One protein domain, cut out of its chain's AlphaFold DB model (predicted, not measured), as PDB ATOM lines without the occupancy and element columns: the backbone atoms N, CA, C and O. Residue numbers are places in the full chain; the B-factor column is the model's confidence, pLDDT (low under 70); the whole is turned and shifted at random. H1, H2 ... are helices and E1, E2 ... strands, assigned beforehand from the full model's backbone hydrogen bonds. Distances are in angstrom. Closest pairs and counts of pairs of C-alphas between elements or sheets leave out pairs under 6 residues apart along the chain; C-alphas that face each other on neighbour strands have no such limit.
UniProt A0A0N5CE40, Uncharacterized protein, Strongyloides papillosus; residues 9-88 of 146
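AT A GLANCE: This is residues 9 to 88 of the 146 residues of an uncharacterized protein of Strongyloides papillosus (UniProt A0A0N5CE40). A small two-stranded ladder, E1 and E2, has H4 packed over it, with H2 and H3 toward opposite ends of the domain and H1 between them. The 80 printed residues hold, in order, H1, H2, E1, H3, E2 and H4. Mostly helix and compact, with radius of gyration of the C-alphas 12.3 A, it spans 36 by 29 by 22 A.

IN THESE COORDINATES: E1 is residues 48 to 50 and E2 69 to 71. H4, 72 to 82, is 15.1 A long and ends at C-alpha 82 (-46.988, 35.674, -24.650). H2, 28 to 39, is 15.4 A; H3 is 52 to 59. H1, 12 to 16, begins at C-alpha 12 (-50.950, 23.270, -28.684).

HOW THE PARTS SIT: E1 and E2 are antiparallel at 134 degrees, with N 49 and O 70 within hydrogen-bond range at 2.9 A. The closest C-alphas of E1 and H4, Lys 48 and Leu 72, are 6.6 A apart. H2, with residues 28 to 32 alone, only just touches H4, with 3 pairs of C-alphas within 8 A, closest Leu 28 and Ile 76, 7.0 A; they run opposite ways at a steep tilt of 39 degrees. H1 and H3 are close but not clearly touching, closest C-alphas Pro 12 and Gln 52, 7.2 A. H2 and H3 are apart. In H1, H2, H3 and H4 every O i to N i+4 pair is within hydrogen-bond range.

THE WHOLE: The farthest C-alphas, Asp 37 and Arg 63, are 36.1 A apart. The printed part has no cut; the link H1 to H2 is long, and its residues 18 to 23 have pLDDT under 70.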
ATOM      1  N   TYR A   9     -51.855  25.826 -18.908       92.69
ATOM      2  CA  TYR A   9     -51.749  25.915 -20.354       92.69
ATOM      3  C   TYR A   9     -52.388  24.698 -21.014       92.69
ATOM      4  O   TYR A   9     -52.298  23.583 -20.503       92.69
ATOM      5  N   ILE A  10     -52.993  24.911 -22.175       92.88
ATOM      6  CA  ILE A  10     -53.500  23.847 -23.046       92.88
ATOM      7  C   ILE A  10     -52.366  23.389 -23.966       92.88
ATOM      8  O   ILE A  10     -51.580  24.213 -24.440       92.88
ATOM      9  N   CYS A  11     -52.292  22.085 -24.248       92.31
ATOM     10  CA  CYS A  11     -51.347  21.555 -25.226       92.31
ATOM     11  C   CYS A  11     -51.673  22.073 -26.645       92.31
ATOM     12  O   CYS A  11     -52.768  21.804 -27.149       92.31
ATOM     13  N   PRO A  12     -50.740  22.770 -27.325       91.81
ATOM     14  CA  PRO A  12     -50.950  23.270 -28.684       91.81
ATOM     15  C   PRO A  12     -51.270  22.185 -29.720       91.81
ATOM     16  O   PRO A  12     -52.059  22.435 -30.626       91.81
ATOM     17  N   LEU A  13     -50.689  20.986 -29.588       90.44
ATOM     18  CA  LEU A  13     -50.898  19.892 -30.545       90.44
ATOM     19  C   LEU A  13     -52.249  19.203 -30.343       90.44
ATOM     20  O   LEU A  13     -52.935  18.892 -31.313       90.44
ATOM     21  N   CYS A  14     -52.685  19.034 -29.092       89.44
ATOM     22  CA  CYS A  14     -54.037  18.551 -28.802       89.44
ATOM     23  C   CYS A  14     -55.109  19.548 -29.255       89.44
ATOM     24  O   CYS A  14     -56.163  19.137 -29.740       89.44
ATOM     25  N   TYR A  15     -54.830  20.850 -29.118       85.44
ATOM     26  CA  TYR A  15     -55.714  21.911 -29.598       85.44
ATOM     27  C   TYR A  15     -55.908  21.841 -31.120       85.44
ATOM     28  O   TYR A  15     -57.041  21.906 -31.594       85.44
ATOM     29  N   GLU A  16     -54.828  21.657 -31.885       76.56
ATOM     30  CA  GLU A  16     -54.892  21.534 -33.348       76.56
ATOM     31  C   GLU A  16     -55.649  20.277 -33.793       76.56
ATOM     32  O   GLU A  16     -56.509  20.349 -34.671       76.56
ATOM     33  N   ALA A  17     -55.406  19.147 -33.129       75.88
ATOM     34  CA  ALA A  17     -56.082  17.886 -33.421       75.88
ATOM     35  C   ALA A  17     -57.579  17.882 -33.049       75.88
ATOM     36  O   ALA A  17     -58.248  16.868 -33.244       75.88
ATOM     37  N   ARG A  18     -58.113  18.983 -32.489       69.19
ATOM     38  CA  ARG A  18     -59.478  19.074 -31.940       69.19
ATOM     39  C   ARG A  18     -59.796  17.928 -30.974       69.19
ATOM     40  O   ARG A  18     -60.947  17.520 -30.826       69.19
ATOM     41  N   ILE A  19     -58.771  17.410 -30.295       67.75
ATOM     42  CA  ILE A  19     -58.932  16.420 -29.234       67.75
ATOM     43  C   ILE A  19     -59.328  17.224 -27.998       67.75
ATOM     44  O   ILE A  19     -58.492  17.651 -27.202       67.75
ATOM     45  N   TYR A  20     -60.625  17.519 -27.908       52.72
ATOM     46  CA  TYR A  20     -61.242  18.354 -26.883       52.72
ATOM     47  C   TYR A  20     -61.320  17.640 -25.525       52.72
ATOM     48  O   TYR A  20     -62.395  17.492 -24.958       52.72
ATOM     49  N   ASN A  21     -60.182  17.265 -24.944       55.31
ATOM     50  CA  ASN A  21     -60.100  17.141 -23.489       55.31
ATOM     51  C   ASN A  21     -59.759  18.532 -22.931       55.31
ATOM     52  O   ASN A  21     -58.653  18.773 -22.444       55.31
ATOM     53  N   ILE A  22     -60.702  19.470 -23.093       53.25
ATOM     54  CA  ILE A  22     -60.585  20.892 -22.706       53.25
ATOM     55  C   ILE A  22     -60.306  21.035 -21.198       53.25
ATOM     56  O   ILE A  22     -59.707  22.019 -20.775       53.25
ATOM     57  N   ASP A  23     -60.641  20.013 -20.408       57.22
ATOM     58  CA  ASP A  23     -60.423  19.985 -18.959       57.22
ATOM     59  C   ASP A  23     -58.970  19.693 -18.555       57.22
ATOM     60  O   ASP A  23     -58.589  19.880 -17.397       57.22
ATOM     61  N   THR A  24     -58.119  19.262 -19.491       79.69
ATOM     62  CA  THR A  24     -56.705  19.001 -19.197       79.69
ATOM     63  C   THR A  24     -55.867  20.248 -19.433       79.69
ATOM     64  O   THR A  24     -55.466  20.565 -20.555       79.69
ATOM     65  N   SER A  25     -55.580  20.948 -18.340       89.69
ATOM     66  CA  SER A  25     -54.656  22.072 -18.316       89.69
ATOM     67  C   SER A  25     -53.389  21.711 -17.536       89.69
ATOM     68  O   SER A  25     -53.426  21.040 -16.504       89.69
ATOM     69  N   TYR A  26     -52.243  22.150 -18.047       91.44
ATOM     70  CA  TYR A  26     -50.925  21.735 -17.578       91.44
ATOM     71  C   TYR A  26     -50.133  22.943 -17.081       91.44
ATOM     72  O   TYR A  26     -50.160  24.011 -17.691       91.44
ATOM     73  N   SER A  27     -49.377  22.794 -15.998       92.69
ATOM     74  CA  SER A  27     -48.233  23.675 -15.743       92.69
ATOM     75  C   SER A  27     -47.182  23.476 -16.841       92.69
ATOM     76  O   SER A  27     -47.220  22.488 -17.572       92.69
ATOM     77  N   LEU A  28     -46.207  24.382 -16.962       91.69
ATOM     78  CA  LEU A  28     -45.166  24.249 -17.993       91.69
ATOM     79  C   LEU A  28     -44.384  22.929 -17.875       91.69
ATOM     80  O   LEU A  28     -44.108  22.305 -18.893       91.69
ATOM     81  N   LEU A  29     -44.086  22.474 -16.652       91.06
ATOM     82  CA  LEU A  29     -43.375  21.211 -16.422       91.06
ATOM     83  C   LEU A  29     -44.231  19.992 -16.798       91.06
ATOM     84  O   LEU A  29     -43.749  19.055 -17.433       91.06
ATOM     85  N   GLU A  30     -45.513  20.005 -16.426       93.25
ATOM     86  CA  GLU A  30     -46.456  18.951 -16.820       93.25
ATOM     87  C   GLU A  30     -46.635  18.920 -18.343       93.25
ATOM     88  O   GLU A  30     -46.738  17.846 -18.931       93.25
ATOM     89  N   LEU A  31     -46.607  20.089 -18.986       92.44
ATOM     90  CA  LEU A  31     -46.719  20.217 -20.430       92.44
ATOM     91  C   LEU A  31     -45.483  19.654 -21.146       92.44
ATOM     92  O   LEU A  31     -45.639  18.919 -22.115       92.44
ATOM     93  N   GLU A  32     -44.269  19.936 -20.661       92.44
ATOM     94  CA  GLU A  32     -43.030  19.324 -21.177       92.44
ATOM     95  C   GLU A  32     -43.097  17.799 -21.146       92.44
ATOM     96  O   GLU A  32     -42.787  17.133 -22.136       92.44
ATOM     97  N   LYS A  33     -43.557  17.244 -20.021       92.50
ATOM     98  CA  LYS A  33     -43.751  15.803 -19.881       92.50
ATOM     99  C   LYS A  33     -44.822  15.283 -20.843       92.50
ATOM    100  O   LYS A  33     -44.608  14.267 -21.493       92.50
ATOM    101  N   HIS A  34     -45.938  15.994 -20.981       93.25
ATOM    102  CA  HIS A  34     -47.008  15.624 -21.903       93.25
ATOM    103  C   HIS A  34     -46.521  15.561 -23.360       93.25
ATOM    104  O   HIS A  34     -46.816  14.597 -24.062       93.25
ATOM    105  N   PHE A  35     -45.719  16.533 -23.806       92.69
ATOM    106  CA  PHE A  35     -45.116  16.508 -25.142       92.69
ATOM    107  C   PHE A  35     -44.251  15.270 -25.380       92.69
ATOM    108  O   PHE A  35     -44.330  14.660 -26.446       92.69
ATOM    109  N   LYS A  36     -43.463  14.868 -24.383       93.25
ATOM    110  CA  LYS A  36     -42.664  13.646 -24.455       93.25
ATOM    111  C   LYS A  36     -43.548  12.398 -24.504       93.25
ATOM    112  O   LYS A  36     -43.406  11.597 -25.423       93.25
ATOM    113  N   ASP A  37     -44.462  12.258 -23.552       93.31
ATOM    114  CA  ASP A  37     -45.199  11.013 -23.330       93.31
ATOM    115  C   ASP A  37     -46.288  10.768 -24.393       93.31
ATOM    116  O   ASP A  37     -46.530   9.623 -24.766       93.31
ATOM    117  N   PHE A  38     -46.930  11.826 -24.907       91.56
ATOM    118  CA  PHE A  38     -48.068  11.723 -25.837       91.56
ATOM    119  C   PHE A  38     -47.743  12.126 -27.277       91.56
ATOM    120  O   PHE A  38     -48.453  11.720 -28.197       91.56
ATOM    121  N   HIS A  39     -46.688  12.917 -27.491       91.00
ATOM    122  CA  HIS A  39     -46.291  13.375 -28.827       91.00
ATOM    123  C   HIS A  39     -44.878  12.929 -29.225       91.00
ATOM    124  O   HIS A  39     -44.442  13.213 -30.338       91.00
ATOM    125  N   GLY A  40     -44.147  12.226 -28.350       91.38
ATOM    126  CA  GLY A  40     -42.782  11.773 -28.635       91.38
ATOM    127  C   GLY A  40     -41.786  12.921 -28.816       91.38
ATOM    128  O   GLY A  40     -40.753  12.756 -29.465       91.38
ATOM    129  N   HIS A  41     -42.094  14.111 -28.295       91.12
ATOM    130  CA  HIS A  41     -41.261  15.300 -28.439       91.12
ATOM    131  C   HIS A  41     -40.567  15.617 -27.121       91.12
ATOM    132  O   HIS A  41     -41.149  16.203 -26.211       91.12
ATOM    133  N   GLU A  42     -39.296  15.241 -27.022       87.56
ATOM    134  CA  GLU A  42     -38.467  15.577 -25.867       87.56
ATOM    135  C   GLU A  42     -37.835  16.974 -26.003       87.56
ATOM    136  O   GLU A  42     -37.554  17.438 -27.121       87.56
ATOM    137  N   PRO A  43     -37.550  17.662 -24.879       77.50
ATOM    138  CA  PRO A  43     -36.701  18.846 -24.889       77.50
ATOM    139  C   PRO A  43     -35.340  18.532 -25.530       77.50
ATOM    140  O   PRO A  43     -34.651  17.606 -25.116       77.50
ATOM    141  N   GLY A  44     -34.950  19.303 -26.549       79.31
ATOM    142  CA  GLY A  44     -33.711  19.081 -27.313       79.31
ATOM    143  C   GLY A  44     -33.902  18.382 -28.662       79.31
ATOM    144  O   GLY A  44     -32.962  18.327 -29.453       79.31
ATOM    145  N   THR A  45     -35.113  17.917 -28.976       83.88
ATOM    146  CA  THR A  45     -35.442  17.446 -30.328       83.88
ATOM    147  C   THR A  45     -35.359  18.579 -31.360       83.88
ATOM    148  O   THR A  45     -35.607  19.752 -31.064       83.88
ATOM    149  N   LEU A  46     -35.039  18.222 -32.610       89.06
ATOM    150  CA  LEU A  46     -35.057  19.144 -33.757       89.06
ATOM    151  C   LEU A  46     -36.472  19.417 -34.284       89.06
ATOM    152  O   LEU A  46     -36.630  20.121 -35.283       89.06
ATOM    153  N   TRP A  47     -37.489  18.864 -33.623       93.56
ATOM    154  CA  TRP A  47     -38.875  19.103 -33.969       93.56
ATOM    155  C   TRP A  47     -39.211  20.588 -33.832       93.56
ATOM    156  O   TRP A  47     -38.822  21.256 -32.866       93.56
ATOM    157  N   LYS A  48     -39.933  21.104 -34.826       94.19
ATOM    158  CA  LYS A  48     -40.345  22.499 -34.908       94.19
ATOM    159  C   LYS A  48     -41.816  22.587 -35.263       94.19
ATOM    160  O   LYS A  48     -42.318  21.801 -36.057       94.19
ATOM    161  N   THR A  49     -42.475  23.603 -34.724       94.44
ATOM    162  CA  THR A  49     -43.853  23.942 -35.077       94.44
ATOM    163  C   THR A  49     -44.075  25.450 -35.053       94.44
ATOM    164  O   THR A  49     -43.235  26.214 -34.577       94.44
ATOM    165  N   LYS A  50     -45.220  25.905 -35.553       95.62
ATOM    166  CA  LYS A  50     -45.664  27.298 -35.456       95.62
ATOM    167  C   LYS A  50     -46.704  27.419 -34.341       95.62
ATOM    168  O   LYS A  50     -47.447  26.492 -34.051       95.62
ATOM    169  N   CYS A  51     -46.774  28.582 -33.699       96.06
ATOM    170  CA  CYS A  51     -47.794  28.830 -32.679       96.06
ATOM    171  C   CYS A  51     -49.152  29.115 -33.339       96.06
ATOM    172  O   CYS A  51     -49.332  30.192 -33.915       96.06
ATOM    173  N   GLN A  52     -50.109  28.189 -33.212       94.00
ATOM    174  CA  GLN A  52     -51.423  28.313 -33.853       94.00
ATOM    175  C   GLN A  52     -52.209  29.541 -33.373       94.00
ATOM    176  O   GLN A  52     -52.715  30.286 -34.206       94.00
ATOM    177  N   LYS A  53     -52.206  29.867 -32.069       93.12
ATOM    178  CA  LYS A  53     -52.831  31.116 -31.587       93.12
ATOM    179  C   LYS A  53     -52.227  32.371 -32.226       93.12
ATOM    180  O   LYS A  53     -52.944  33.317 -32.515       93.12
ATOM    181  N   CYS A  54     -50.915  32.403 -32.476       95.44
ATOM    182  CA  CYS A  54     -50.312  33.537 -33.186       95.44
ATOM    183  C   CYS A  54     -50.767  33.604 -34.652       95.44
ATOM    184  O   CYS A  54     -50.922  34.705 -35.180       95.44
ATOM    185  N   ILE A  55     -50.963  32.457 -35.311       94.69
ATOM    186  CA  ILE A  55     -51.509  32.391 -36.675       94.69
ATOM    187  C   ILE A  55     -52.947  32.919 -36.682       94.69
ATOM    188  O   ILE A  55     -53.259  33.798 -37.483       94.69
ATOM    189  N   GLU A  56     -53.782  32.452 -35.752       93.88
ATOM    190  CA  GLU A  56     -55.166  32.902 -35.578       93.88
ATOM    191  C   GLU A  56     -55.239  34.417 -35.333       93.88
ATOM    192  O   GLU A  56     -55.923  35.126 -36.067       93.88
ATOM    193  N   GLU A  57     -54.475  34.952 -34.380       94.19
ATOM    194  CA  GLU A  57     -54.464  36.391 -34.084       94.19
ATOM    195  C   GLU A  57     -53.998  37.229 -35.281       94.19
ATOM    196  O   GLU A  57     -54.570  38.276 -35.589       94.19
ATOM    197  N   LYS A  58     -53.003  36.745 -36.034       94.25
ATOM    198  CA  LYS A  58     -52.584  37.405 -37.275       94.25
ATOM    199  C   LYS A  58     -53.692  37.371 -38.332       94.25
ATOM    200  O   LYS A  58     -53.903  38.379 -39.002       94.25
ATOM    201  N   SER A  59     -54.403  36.250 -38.468       93.31
ATOM    202  CA  SER A  59     -55.532  36.116 -39.401       93.31
ATOM    203  C   SER A  59     -56.712  37.029 -39.041       93.31
ATOM    204  O   SER A  59     -57.391  37.528 -39.932       93.31
ATOM    205  N   ARG A  60     -56.881  37.353 -37.752       95.00
ATOM    206  CA  ARG A  60     -57.847  38.344 -37.244       95.00
ATOM    207  C   ARG A  60     -57.436  39.800 -37.495       95.00
ATOM    208  O   ARG A  60     -58.159  40.716 -37.120       95.00
ATOM    209  N   GLY A  61     -56.284  40.034 -38.126       92.75
ATOM    210  CA  GLY A  61     -55.818  41.369 -38.505       92.75
ATOM    211  C   GLY A  61     -54.834  42.008 -37.525       92.75
ATOM    212  O   GLY A  61     -54.505  43.186 -37.690       92.75
ATOM    213  N   ALA A  62     -54.317  41.263 -36.539       91.50
ATOM    214  CA  ALA A  62     -53.289  41.777 -35.640       91.50
ATOM    215  C   ALA A  62     -52.014  42.141 -36.421       91.50
ATOM    216  O   ALA A  62     -51.262  41.290 -36.914       91.50
ATOM    217  N   ARG A  63     -51.756  43.447 -36.522       83.31
ATOM    218  CA  ARG A  63     -50.540  43.986 -37.134       83.31
ATOM    219  C   ARG A  63     -49.366  43.715 -36.183       83.31
ATOM    220  O   ARG A  63     -49.508  43.826 -34.972       83.31
ATOM    221  N   ASN A  64     -48.199  43.374 -36.730       88.69
ATOM    222  CA  ASN A  64     -46.946  43.095 -35.997       88.69
ATOM    223  C   ASN A  64     -46.783  41.699 -35.357       88.69
ATOM    224  O   ASN A  64     -45.853  41.494 -34.575       88.69
ATOM    225  N   ILE A  65     -47.588  40.698 -35.729       91.25
ATOM    226  CA  ILE A  65     -47.308  39.299 -35.356       91.25
ATOM    227  C   ILE A  65     -46.400  38.637 -36.406       91.25
ATOM    228  O   ILE A  65     -46.777  38.441 -37.566       91.25
ATOM    229  N   LYS A  66     -45.187  38.253 -35.990       92.25
ATOM    230  CA  LYS A  66     -44.279  37.406 -36.782       92.25
ATOM    231  C   LYS A  66     -44.570  35.929 -36.503       92.25
ATOM    232  O   LYS A  66     -44.594  35.524 -35.341       92.25
ATOM    233  N   ILE A  67     -44.770  35.150 -37.566       94.69
ATOM    234  CA  ILE A  67     -44.985  33.701 -37.494       94.69
ATOM    235  C   ILE A  67     -43.669  33.021 -37.841       94.69
ATOM    236  O   ILE A  67     -43.256  33.035 -38.996       94.69
ATOM    237  N   ASN A  68     -43.024  32.449 -36.829       94.38
ATOM    238  CA  ASN A  68     -41.768  31.724 -36.964       94.38
ATOM    239  C   ASN A  68     -41.973  30.275 -36.525       94.38
ATOM    240  O   ASN A  68     -42.831  29.997 -35.682       94.38
ATOM    241  N   GLU A  69     -41.152  29.376 -37.055       96.12
ATOM    242  CA  GLU A  69     -41.015  28.027 -36.518       96.12
ATOM    243  C   GLU A  69     -40.247  28.058 -35.192       96.12
ATOM    244  O   GLU A  69     -39.247  28.763 -35.041       96.12
ATOM    245  N   LEU A  70     -40.735  27.297 -34.220       94.56
ATOM    246  CA  LEU A  70     -40.247  27.226 -32.854       94.56
ATOM    247  C   LEU A  70     -39.921  25.771 -32.533       94.56
ATOM    248  O   LEU A  70     -40.752  24.894 -32.750       94.56
ATOM    249  N   THR A  71     -38.739  25.524 -31.970       94.62
ATOM    250  CA  THR A  71     -38.462  24.246 -31.297       94.62
ATOM    251  C   THR A  71     -39.364  24.082 -30.077       94.62
ATOM    252  O   THR A  71     -39.893  25.078 -29.576       94.62
ATOM    253  N   LEU A  72     -39.491  22.866 -29.538       93.31
ATOM    254  CA  LEU A  72     -40.312  22.616 -28.346       93.31
ATOM    255  C   LEU A  72     -39.975  23.570 -27.186       93.31
ATOM    256  O   LEU A  72     -40.849  24.268 -26.675       93.31
ATOM    257  N   SER A  73     -38.694  23.702 -26.830       92.50
ATOM    258  CA  SER A  73     -38.258  24.620 -25.768       92.50
ATOM    259  C   SER A  73     -38.590  26.084 -26.087       92.50
ATOM    260  O   SER A  73     -38.963  26.858 -25.204       92.50
ATOM    261  N   CYS A  74     -38.495  26.486 -27.361       94.12
ATOM    262  CA  CYS A  74     -38.881  27.833 -27.781       94.12
ATOM    263  C   CYS A  74     -40.395  28.050 -27.733       94.12
ATOM    264  O   CYS A  74     -40.817  29.152 -27.389       94.12
ATOM    265  N   LEU A  75     -41.196  27.033 -28.053       94.56
ATOM    266  CA  LEU A  75     -42.654  27.071 -27.984       94.56
ATOM    267  C   LEU A  75     -43.130  27.223 -26.537       94.56
ATOM    268  O   LEU A  75     -43.930  28.106 -26.248       94.56
ATOM    269  N   ILE A  76     -42.578  26.440 -25.613       93.44
ATOM    270  CA  ILE A  76     -42.937  26.496 -24.188       93.44
ATOM    271  C   ILE A  76     -42.560  27.855 -23.590       93.44
ATOM    272  O   ILE A  76     -43.381  28.515 -22.945       93.44
ATOM    273  N   ARG A  77     -41.359  28.359 -23.900       94.38
ATOM    274  CA  ARG A  77     -40.961  29.726 -23.530       94.38
ATOM    275  C   ARG A  77     -41.879  30.782 -24.152       94.38
ATOM    276  O   ARG A  77     -42.235  31.758 -23.498       94.38
ATOM    277  N   HIS A  78     -42.269  30.602 -25.411       95.50
ATOM    278  CA  HIS A  78     -43.194  31.500 -26.098       95.50
ATOM    279  C   HIS A  78     -44.561  31.550 -25.402       95.50
ATOM    280  O   HIS A  78     -45.087  32.642 -25.201       95.50
ATOM    281  N   MET A  79     -45.102  30.404 -24.983       94.00
ATOM    282  CA  MET A  79     -46.357  30.311 -24.228       94.00
ATOM    283  C   MET A  79     -46.262  31.030 -22.879       94.00
ATOM    284  O   MET A  79     -47.153  31.802 -22.532       94.00
ATOM    285  N   SER A  80     -45.149  30.859 -22.163       92.88
ATOM    286  CA  SER A  80     -44.888  31.549 -20.894       92.88
ATOM    287  C   SER A  80     -44.878  33.078 -21.029       92.88
ATOM    288  O   SER A  80     -45.493  33.771 -20.217       92.88
ATOM    289  N   ILE A  81     -44.214  33.606 -22.065       93.38
ATOM    290  CA  ILE A  81     -44.036  35.055 -22.263       93.38
ATOM    291  C   ILE A  81     -45.283  35.704 -22.866       93.38
ATOM    292  O   ILE A  81     -45.692  36.776 -22.427       93.38
ATOM    293  N   LYS A  82     -45.869  35.087 -23.899       93.00
ATOM    294  CA  LYS A  82     -46.988  35.674 -24.650       93.00
ATOM    295  C   LYS A  82     -48.367  35.283 -24.124       93.00
ATOM    296  O   LYS A  82     -49.354  35.829 -24.601       93.00
ATOM    297  N   GLY A  83     -48.454  34.316 -23.211       92.25
ATOM    298  CA  GLY A  83     -49.733  33.777 -22.744       92.25
ATOM    299  C   GLY A  83     -50.473  32.947 -23.800       92.25
ATOM    300  O   GLY A  83     -51.658  32.657 -23.648       92.25
ATOM    301  N   CYS A  84     -49.814  32.546 -24.894       93.44
ATOM    302  CA  CYS A  84     -50.448  31.672 -25.878       93.44
ATOM    303  C   CYS A  84     -50.837  30.344 -25.216       93.44
ATOM    304  O   CYS A  84     -50.037  29.744 -24.505       93.44
ATOM    305  N   PHE A  85     -52.072  29.907 -25.470       92.44
ATOM    306  CA  PHE A  85     -52.695  28.725 -24.861       92.44
ATOM    307  C   PHE A  85     -52.778  28.751 -23.329       92.44
ATOM    308  O   PHE A  85     -53.105  27.728 -22.738       92.44
ATOM    309  N   GLN A  86     -52.531  29.895 -22.683       92.88
ATOM    310  CA  GLN A  86     -52.773  30.042 -21.255       92.88
ATOM    311  C   GLN A  86     -54.280  29.959 -20.982       92.88
ATOM    312  O   GLN A  86     -55.081  30.580 -21.688       92.88
ATOM    313  N   VAL A  87     -54.648  29.181 -19.968       89.25
ATOM    314  CA  VAL A  87     -55.998  29.149 -19.410       89.25
ATOM    315  C   VAL A  87     -56.120  30.339 -18.467       89.25
ATOM    316  O   VAL A  87     -55.295  30.524 -17.571       89.25
ATOM    317  N   HIS A  88     -57.118  31.178 -18.713       83.06
ATOM    318  CA  HIS A  88     -57.507  32.238 -17.797       83.06
ATOM    319  C   HIS A  88     -58.768  31.770 -17.085       83.06
ATOM    320  O   HIS A  88     -59.717  31.366 -17.755       83.06
TER     321      HIS A  88